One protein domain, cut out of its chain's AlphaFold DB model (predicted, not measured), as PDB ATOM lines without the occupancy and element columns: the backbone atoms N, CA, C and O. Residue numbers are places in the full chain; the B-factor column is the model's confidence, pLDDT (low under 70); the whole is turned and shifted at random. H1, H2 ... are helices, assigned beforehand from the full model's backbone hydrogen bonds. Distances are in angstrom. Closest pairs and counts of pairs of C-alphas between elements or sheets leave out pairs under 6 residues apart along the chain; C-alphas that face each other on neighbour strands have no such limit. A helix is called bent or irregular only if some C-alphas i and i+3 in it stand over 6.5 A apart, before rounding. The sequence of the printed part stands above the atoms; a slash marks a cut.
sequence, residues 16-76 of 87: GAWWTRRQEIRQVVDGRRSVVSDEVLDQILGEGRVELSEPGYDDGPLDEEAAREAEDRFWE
ATOM      1  N   GLY A  16     -20.504  34.189  67.114       93.12
ATOM      2  CA  GLY A  16     -19.365  34.191  66.196       93.12
ATOM      3  C   GLY A  16     -19.609  33.317  64.964       93.12
ATOM      4  O   GLY A  16     -19.467  33.794  63.841       93.12
ATOM      5  N   ALA A  17     -20.043  32.071  65.169       90.25
ATOM      6  CA  ALA A  17     -20.352  31.131  64.090       90.25
ATOM      7  C   ALA A  17     -21.527  31.599  63.217       90.25
ATOM      8  O   ALA A  17     -21.509  31.448  61.996       90.25
ATOM      9  N   TRP A  18     -22.552  32.200  63.825       91.69
ATOM     10  CA  TRP A  18     -23.659  32.791  63.081       91.69
ATOM     11  C   TRP A  18     -23.195  33.971  62.226       91.69
ATOM     12  O   TRP A  18     -23.585  34.081  61.065       91.69
ATOM     13  N   TRP A  19     -22.333  34.837  62.767       91.94
ATOM     14  CA  TRP A  19     -21.818  35.991  62.037       91.94
ATOM     15  C   TRP A  19     -20.966  35.582  60.836       91.94
ATOM     16  O   TRP A  19     -21.166  36.113  59.743       91.94
ATOM     17  N   THR A  20     -20.047  34.628  61.004       86.88
ATOM     18  CA  THR A  20     -19.204  34.136  59.903       86.88
ATOM     19  C   THR A  20     -20.047  33.494  58.809       86.88
ATOM     20  O   THR A  20     -19.928  33.875  57.646       86.88
ATOM     21  N   ARG A  21     -20.986  32.617  59.179       81.50
ATOM     22  CA  ARG A  21     -21.888  31.969  58.221       81.50
ATOM     23  C   ARG A  21     -22.781  32.978  57.504       81.50
ATOM     24  O   ARG A  21     -22.977  32.886  56.297       81.50
ATOM     25  N   ARG A  22     -23.276  33.998  58.213       83.56
ATOM     26  CA  ARG A  22     -24.065  35.081  57.610       83.56
ATOM     27  C   ARG A  22     -23.245  35.906  56.617       83.56
ATOM     28  O   ARG A  22     -23.797  36.346  55.615       83.56
ATOM     29  N   GLN A  23     -21.958  36.130  56.876       82.88
ATOM     30  CA  GLN A  23     -21.067  36.814  55.935       82.88
ATOM     31  C   GLN A  23     -20.812  35.970  54.683       82.88
ATOM     32  O   GLN A  23     -20.870  36.511  53.583       82.88
ATOM     33  N   GLU A  24     -20.599  34.661  54.824       74.94
ATOM     34  CA  GLU A  24     -20.451  33.763  53.670       74.94
ATOM     35  C   GLU A  24     -21.712  33.728  52.805       74.94
ATOM     36  O   GLU A  24     -21.619  33.881  51.591       74.94
ATOM     37  N   ILE A  25     -22.892  33.631  53.427       74.44
ATOM     38  CA  ILE A  25     -24.172  33.665  52.706       74.44
ATOM     39  C   ILE A  25     -24.338  34.995  51.966       74.44
ATOM     40  O   ILE A  25     -24.736  34.999  50.808       74.44
ATOM     41  N   ARG A  26     -23.997  36.128  52.592       71.88
ATOM     42  CA  ARG A  26     -24.060  37.435  51.916       71.88
ATOM     43  C   ARG A  26     -23.103  37.513  50.733       71.88
ATOM     44  O   ARG A  26     -23.488  38.028  49.698       71.88
ATOM     45  N   GLN A  27     -21.892  36.971  50.848       69.00
ATOM     46  CA  GLN A  27     -20.943  36.939  49.728       69.00
ATOM     47  C   GLN A  27     -21.432  36.071  48.567       69.00
ATOM     48  O   GLN A  27     -21.179  36.409  47.414       69.00
ATOM     49  N   VAL A  28     -22.127  34.979  48.875       69.00
ATOM     50  CA  VAL A  28     -22.764  34.103  47.891       69.00
ATOM     51  C   VAL A  28     -23.949  34.798  47.208       69.00
ATOM     52  O   VAL A  28     -24.010  34.837  45.984       69.00
ATOM     53  N   VAL A  29     -24.857  35.401  47.982       68.88
ATOM     54  CA  VAL A  29     -26.061  36.077  47.465       68.88
ATOM     55  C   VAL A  29     -25.717  37.348  46.682       68.88
ATOM     56  O   VAL A  29     -26.303  37.593  45.634       68.88
ATOM     57  N   ASP A  30     -24.726  38.123  47.133       71.75
ATOM     58  CA  ASP A  30     -24.245  39.323  46.432       71.75
ATOM     59  C   ASP A  30     -23.384  38.978  45.191       71.75
ATOM     60  O   ASP A  30     -22.771  39.867  44.596       71.75
ATOM     61  N   GLY A  31     -23.267  37.693  44.820       60.16
ATOM     62  CA  GLY A  31     -22.511  37.227  43.652       60.16
ATOM     63  C   GLY A  31     -20.995  37.422  43.755       60.16
ATOM     64  O   GLY A  31     -20.278  37.281  42.769       60.16
ATOM     65  N   ARG A  32     -20.478  37.755  44.946       60.91
ATOM     66  CA  ARG A  32     -19.041  37.958  45.195       60.91
ATOM     67  C   ARG A  32     -18.282  36.634  45.325       60.91
ATOM     68  O   ARG A  32     -17.064  36.616  45.163       60.91
ATOM     69  N   ARG A  33     -18.982  35.539  45.626       51.03
ATOM     70  CA  ARG A  33     -18.440  34.179  45.695       51.03
ATOM     71  C   ARG A  33     -19.362  33.241  44.919       51.03
ATOM     72  O   ARG A  33     -20.526  33.107  45.280       51.03
ATOM     73  N   SER A  34     -18.839  32.608  43.869       56.75
ATOM     74  CA  SER A  34     -19.583  31.595  43.117       56.75
ATOM     75  C   SER A  34     -19.873  30.381  44.004       56.75
ATOM     76  O   SER A  34     -18.991  29.918  44.731       56.75
ATOM     77  N   VAL A  35     -21.114  29.890  43.958       63.03
ATOM     78  CA  VAL A  35     -21.550  28.645  44.626       63.03
ATOM     79  C   VAL A  35     -21.115  27.417  43.831       63.03
ATOM     80  O   VAL A  35     -20.928  26.347  44.401       63.03
ATOM     81  N   VAL A  36     -20.914  27.588  42.525       66.25
ATOM     82  CA  VAL A  36     -20.482  26.540  41.603       66.25
ATOM     83  C   VAL A  36     -19.001  26.757  41.320       66.25
ATOM     84  O   VAL A  36     -18.602  27.859  40.931       66.25
ATOM     85  N   SER A  37     -18.166  25.751  41.575       75.00
ATOM     86  CA  SER A  37     -16.757  25.837  41.191       75.00
ATOM     87  C   SER A  37     -16.637  25.847  39.669       75.00
ATOM     88  O   SER A  37     -17.438  25.219  38.977       75.00
ATOM     89  N   ASP A  38     -15.616  26.526  39.150       78.06
ATOM     90  CA  ASP A  38     -15.350  26.559  37.707       78.06
ATOM     91  C   ASP A  38     -15.189  25.144  37.128       78.06
ATOM     92  O   ASP A  38     -15.617  24.896  36.012       78.06
ATOM     93  N   GLU A  39     -14.675  24.202  37.926       75.38
ATOM     94  CA  GLU A  39     -14.581  22.777  37.583       75.38
ATOM     95  C   GLU A  39     -15.953  22.147  37.287       75.38
ATOM     96  O   GLU A  39     -16.138  21.481  36.274       75.38
ATOM     97  N   VAL A  40     -16.945  22.391  38.150       75.75
ATOM     98  CA  VAL A  40     -18.312  21.880  37.950       75.75
ATOM     99  C   VAL A  40     -18.961  22.570  36.749       75.75
ATOM    100  O   VAL A  40     -19.716  21.950  36.005       75.75
ATOM    101  N   LEU A  41     -18.653  23.851  36.538       77.00
ATOM    102  CA  LEU A  41     -19.152  24.599  35.391       77.00
ATOM    103  C   LEU A  41     -18.585  24.057  34.070       77.00
ATOM    104  O   LEU A  41     -19.332  23.905  33.107       77.00
ATOM    105  N   ASP A  42     -17.288  23.746  34.034       80.25
ATOM    106  CA  ASP A  42     -16.610  23.185  32.864       80.25
ATOM    107  C   ASP A  42     -17.152  21.791  32.530       80.25
ATOM    108  O   ASP A  42     -17.420  21.495  31.366       80.25
ATOM    109  N   GLN A  43     -17.455  20.982  33.551       77.00
ATOM    110  CA  GLN A  43     -18.104  19.687  33.358       77.00
ATOM    111  C   GLN A  43     -19.507  19.824  32.743       77.00
ATOM    112  O   GLN A  43     -19.827  19.138  31.774       77.00
ATOM    113  N   ILE A  44     -20.328  20.769  33.221       77.75
ATOM    114  CA  ILE A  44     -21.649  21.038  32.619       77.75
ATOM    115  C   ILE A  44     -21.504  21.501  31.167       77.75
ATOM    116  O   ILE A  44     -22.259  21.059  30.302       77.75
ATOM    117  N   LEU A  45     -20.561  22.402  30.888       81.44
ATOM    118  CA  LEU A  45     -20.375  22.967  29.552       81.44
ATOM    119  C   LEU A  45     -19.799  21.950  28.558       81.44
ATOM    120  O   LEU A  45     -20.159  21.990  27.380       81.44
ATOM    121  N   GLY A  46     -18.919  21.059  29.013       80.88
ATOM    122  CA  GLY A  46     -18.290  20.032  28.187       80.88
ATOM    123  C   GLY A  46     -19.159  18.791  27.992       80.88
ATOM    124  O   GLY A  46     -19.294  18.301  26.872       80.88
ATOM    125  N   GLU A  47     -19.757  18.286  29.069       78.19
ATOM    126  CA  GLU A  47     -20.404  16.967  29.105       78.19
ATOM    127  C   GLU A  47     -21.935  17.060  29.176       78.19
ATOM    128  O   GLU A  47     -22.628  16.079  28.907       78.19
ATOM    129  N   GLY A  48     -22.488  18.230  29.515       68.25
ATOM    130  CA  GLY A  48     -23.932  18.434  29.673       68.25
ATOM    131  C   GLY A  48     -24.534  17.749  30.905       68.25
ATOM    132  O   GLY A  48     -25.747  17.809  31.096       68.25
ATOM    133  N   ARG A  49     -23.709  17.104  31.738       64.69
ATOM    134  CA  ARG A  49     -24.088  16.409  32.976       64.69
ATOM    135  C   ARG A  49     -23.007  16.594  34.039       64.69
ATOM    136  O   ARG A  49     -21.857  16.844  33.704       64.69
ATOM    137  N   VAL A  50     -23.387  16.466  35.307       67.25
ATOM    138  CA  VAL A  50     -22.465  16.457  36.453       67.25
ATOM    139  C   VAL A  50     -22.685  15.157  37.196       67.25
ATOM    140  O   VAL A  50     -23.812  14.865  37.593       67.25
ATOM    141  N   GLU A  51     -21.615  14.398  37.395       63.72
ATOM    142  CA  GLU A  51     -21.660  13.199  38.227       63.72
ATOM    143  C   GLU A  51     -21.558  13.626  39.693       63.72
ATOM    144  O   GLU A  51     -20.485  13.949  40.211       63.72
ATOM    145  N   LEU A  52     -22.703  13.691  40.372       64.50
ATOM    146  CA  LEU A  52     -22.746  13.997  41.797       64.50
ATOM    147  C   LEU A  52     -22.288  12.766  42.577       64.50
ATOM    148  O   LEU A  52     -22.977  11.756  42.637       64.50
ATOM    149  N   SER A  53     -21.127  12.859  43.223       58.94
ATOM    150  CA  SER A  53     -20.570  11.766  44.032       58.94
ATOM    151  C   SER A  53     -21.252  11.595  45.402       58.94
ATOM    152  O   SER A  53     -20.712  10.913  46.277       58.94
ATOM    153  N   GLU A  54     -22.390  12.256  45.645       59.91
ATOM    154  CA  GLU A  54     -23.073  12.197  46.937       59.91
ATOM    155  C   GLU A  54     -23.768  10.836  47.145       59.91
ATOM    156  O   GLU A  54     -24.481  10.360  46.259       59.91
ATOM    157  N   PRO A  55     -23.613  10.196  48.323       50.75
ATOM    158  CA  PRO A  55     -24.283   8.933  48.613       50.75
ATOM    159  C   PRO A  55     -25.804   9.135  48.642       50.75
ATOM    160  O   PRO A  55     -26.328   9.773  49.554       50.75
ATOM    161  N   GLY A  56     -26.506   8.574  47.657       56.91
ATOM    162  CA  GLY A  56     -27.964   8.677  47.523       56.91
ATOM    163  C   GLY A  56     -28.436   9.232  46.179       56.91
ATOM    164  O   GLY A  56     -29.618   9.107  45.877       56.91
ATOM    165  N   TYR A  57     -27.531   9.787  45.367       57.03
ATOM    166  CA  TYR A  57     -27.795  10.067  43.957       57.03
ATOM    167  C   TYR A  57     -27.426   8.834  43.125       57.03
ATOM    168  O   TYR A  57     -26.263   8.434  43.081       57.03
ATOM    169  N   ASP A  58     -28.427   8.198  42.518       60.00
ATOM    170  CA  ASP A  58     -28.216   7.146  41.524       60.00
ATOM    171  C   ASP A  58     -28.033   7.808  40.152       60.00
ATOM    172  O   ASP A  58     -28.913   8.527  39.683       60.00
ATOM    173  N   ASP A  59     -26.872   7.594  39.535       59.69
ATOM    174  CA  ASP A  59     -26.528   8.086  38.191       59.69
ATOM    175  C   ASP A  59     -27.073   7.153  37.081       59.69
ATOM    176  O   ASP A  59     -26.745   7.272  35.897       59.69
ATOM    177  N   GLY A  60     -27.882   6.163  37.472       66.25
ATOM    178  CA  GLY A  60     -28.627   5.294  36.576       66.25
ATOM    179  C   GLY A  60     -29.722   6.025  35.784       66.25
ATOM    180  O   GLY A  60     -30.071   7.172  36.070       66.25
ATOM    181  N   PRO A  61     -30.289   5.369  34.754       68.38
ATOM    182  CA  PRO A  61     -31.441   5.896  34.032       68.38
ATOM    183  C   PRO A  61     -32.579   6.222  35.002       68.38
ATOM    184  O   PRO A  61     -32.885   5.416  35.879       68.38
ATOM    185  N   LEU A  62     -33.212   7.382  34.819       71.75
ATOM    186  CA  LEU A  62     -34.360   7.793  35.622       71.75
ATOM    187  C   LEU A  62     -35.455   6.714  35.568       71.75
ATOM    188  O   LEU A  62     -35.873   6.312  34.481       71.75
ATOM    189  N   ASP A  63     -35.931   6.274  36.732       85.00
ATOM    190  CA  ASP A  63     -37.081   5.378  36.825       85.00
ATOM    191  C   ASP A  63     -38.360   6.155  36.475       85.00
ATOM    192  O   ASP A  63     -38.922   6.889  37.291       85.00
ATOM    193  N   GLU A  64     -38.796   6.024  35.222       87.75
ATOM    194  CA  GLU A  64     -39.992   6.699  34.715       87.75
ATOM    195  C   GLU A  64     -41.275   6.282  35.443       87.75
ATOM    196  O   GLU A  64     -42.221   7.067  35.510       87.75
ATOM    197  N   GLU A  65     -41.343   5.051  35.952       87.19
ATOM    198  CA  GLU A  65     -42.532   4.543  36.637       87.19
ATOM    199  C   GLU A  65     -42.632   5.152  38.034       87.19
ATOM    200  O   GLU A  65     -43.670   5.720  38.382       87.19
ATOM    201  N   ALA A  66     -41.522   5.160  38.778       85.94
ATOM    202  CA  ALA A  66     -41.440   5.836  40.070       85.94
ATOM    203  C   ALA A  66     -41.694   7.349  39.955       85.94
ATOM    204  O   ALA A  66     -42.330   7.939  40.832       85.94
ATOM    205  N   ALA A  67     -41.233   7.981  38.868       87.12
ATOM    206  CA  ALA A  67     -41.475   9.397  38.608       87.12
ATOM    207  C   ALA A  67     -42.966   9.698  38.386       87.12
ATOM    208  O   ALA A  67     -43.482  10.648  38.974       87.12
ATOM    209  N   ARG A  68     -43.672   8.875  37.597       90.19
ATOM    210  CA  ARG A  68     -45.121   9.036  37.382       90.19
ATOM    211  C   ARG A  68     -45.918   8.819  38.663       90.19
ATOM    212  O   ARG A  68     -46.782   9.626  38.967       90.19
ATOM    213  N   GLU A  69     -45.593   7.789  39.445       93.25
ATOM    214  CA  GLU A  69     -46.265   7.551  40.731       93.25
ATOM    215  C   GLU A  69     -46.072   8.735  41.695       93.25
ATOM    216  O   GLU A  69     -46.993   9.136  42.408       93.25
ATOM    217  N   ALA A  70     -44.872   9.322  41.724       90.50
ATOM    218  CA  ALA A  70     -44.605  10.509  42.524       90.50
ATOM    219  C   ALA A  70     -45.380  11.739  42.028       90.50
ATOM    220  O   ALA A  70     -45.880  12.497  42.858       90.50
ATOM    221  N   GLU A  71     -45.494  11.925  40.711       91.44
ATOM    222  CA  GLU A  71     -46.277  13.003  40.100       91.44
ATOM    223  C   GLU A  71     -47.772  12.868  40.416       91.44
ATOM    224  O   GLU A  71     -48.386  13.835  40.861       91.44
ATOM    225  N   ASP A  72     -48.341  11.671  40.266       94.00
ATOM    226  CA  ASP A  72     -49.745  11.412  40.590       94.00
ATOM    227  C   ASP A  72     -50.031  11.748  42.063       94.00
ATOM    228  O   ASP A  72     -50.960  12.497  42.360       94.00
ATOM    229  N   ARG A  73     -49.165  11.307  42.991       90.81
ATOM    230  CA  ARG A  73     -49.284  11.664  44.418       90.81
ATOM    231  C   ARG A  73     -49.174  13.165  44.668       90.81
ATOM    232  O   ARG A  73     -49.925  13.691  45.480       90.81
ATOM    233  N   PHE A  74     -48.242  13.838  43.994       89.75
ATOM    234  CA  PHE A  74     -48.057  15.283  44.118       89.75
ATOM    235  C   PHE A  74     -49.331  16.034  43.710       89.75
ATOM    236  O   PHE A  74     -49.724  16.980  44.382       89.75
ATOM    237  N   TRP A  75     -50.005  15.606  42.639       91.25
ATOM    238  CA  TRP A  75     -51.230  16.256  42.161       91.25
ATOM    239  C   TRP A  75     -52.495  15.874  42.933       91.25
ATOM    240  O   TRP A  75     -53.476  16.617  42.881       91.25
ATOM    241  N   GLU A  76     -52.490  14.742  43.631       90.69
ATOM    242  CA  GLU A  76     -53.578  14.328  44.524       90.69
ATOM    243  C   GLU A  76     -53.534  15.021  45.896       90.69
ATOM    244  O   GLU A  76     -54.540  15.026  46.605       90.69
TER     245      GLU A  76
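AT A GLANCE: This is residues 16 to 76 of the 87 residues of an uncharacterized protein of Gemmatimonadales bacterium (UniProt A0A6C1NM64). Three separate helices are strung along the chain like the parts of a wide, open U: H1 makes one arm, H3 makes the other, and the shorter H2 lies at the base between them. No helix packs on another; the space between the two arms is empty, and a long winding link, residues 48 to 63, leads from H2 to H3. The printed part has 61 residues with three named helices, in the order H1, H2, H3, and no named strand; the class is all helix, with 37 of the residues in the helices. The whole is extended, with a radius of gyration of the C-alphas of 17.8 A, and its C-alphas span 46 by 35 by 22 A along their three main axes.

IN THESE COORDINATES: The longest helix by residues is H1, residues 16 to 29, 20.0 A from first to last C-alpha. It begins at C-alpha 16 at (-19.365, 34.191, 66.196) and ends at C-alpha 29 at (-26.061, 36.077, 47.465). H2, residues 38 to 47, is 13.8 A long and begins at C-alpha 38 at (-15.350, 26.559, 37.707). H3, residues 64 to 76, is 18.4 A long and ends at C-alpha 76 at (-53.578, 14.328, 44.524). No helix is bent or irregular.

HOW THE PARTS SIT: H1 touches no helix. Residues 16 to 23, which belong to H1, stand free, with no C-alpha 8 or more apart along the chain within 10 A. H1 and H2 are apart, with no C-alpha of the one within 8 A of the other, and a short link of 8 residues joins them. H2 and H3 are apart by the same test, as are H1 and H3. Residues 60 to 76, of which 64 to 76 belong to H3, stand free, and so do residues 53 to 58 in the link before it. In H1, H2 and H3 every pair of O i and N i+4 is within hydrogen-bond range.

THE WHOLE: The two C-alphas farthest apart are those of Gly 16 and Glu 65, at 47.8 A, and the first and last printed C-alphas, of Gly 16 and Glu 76, are 45.1 A apart. The printed part has no cut. The link from H2 to H3 is long, with 16 residues, and their C-alphas lie 8 to 19 A from the mean of the C-alphas. The mean pLDDT of the printed part is 75.6. It is under 70 at 23 residues: 27 to 29, 31 to 36 and 48 to 61. H3 has a mean pLDDT of 90, H1 of 81 and H2 of 78.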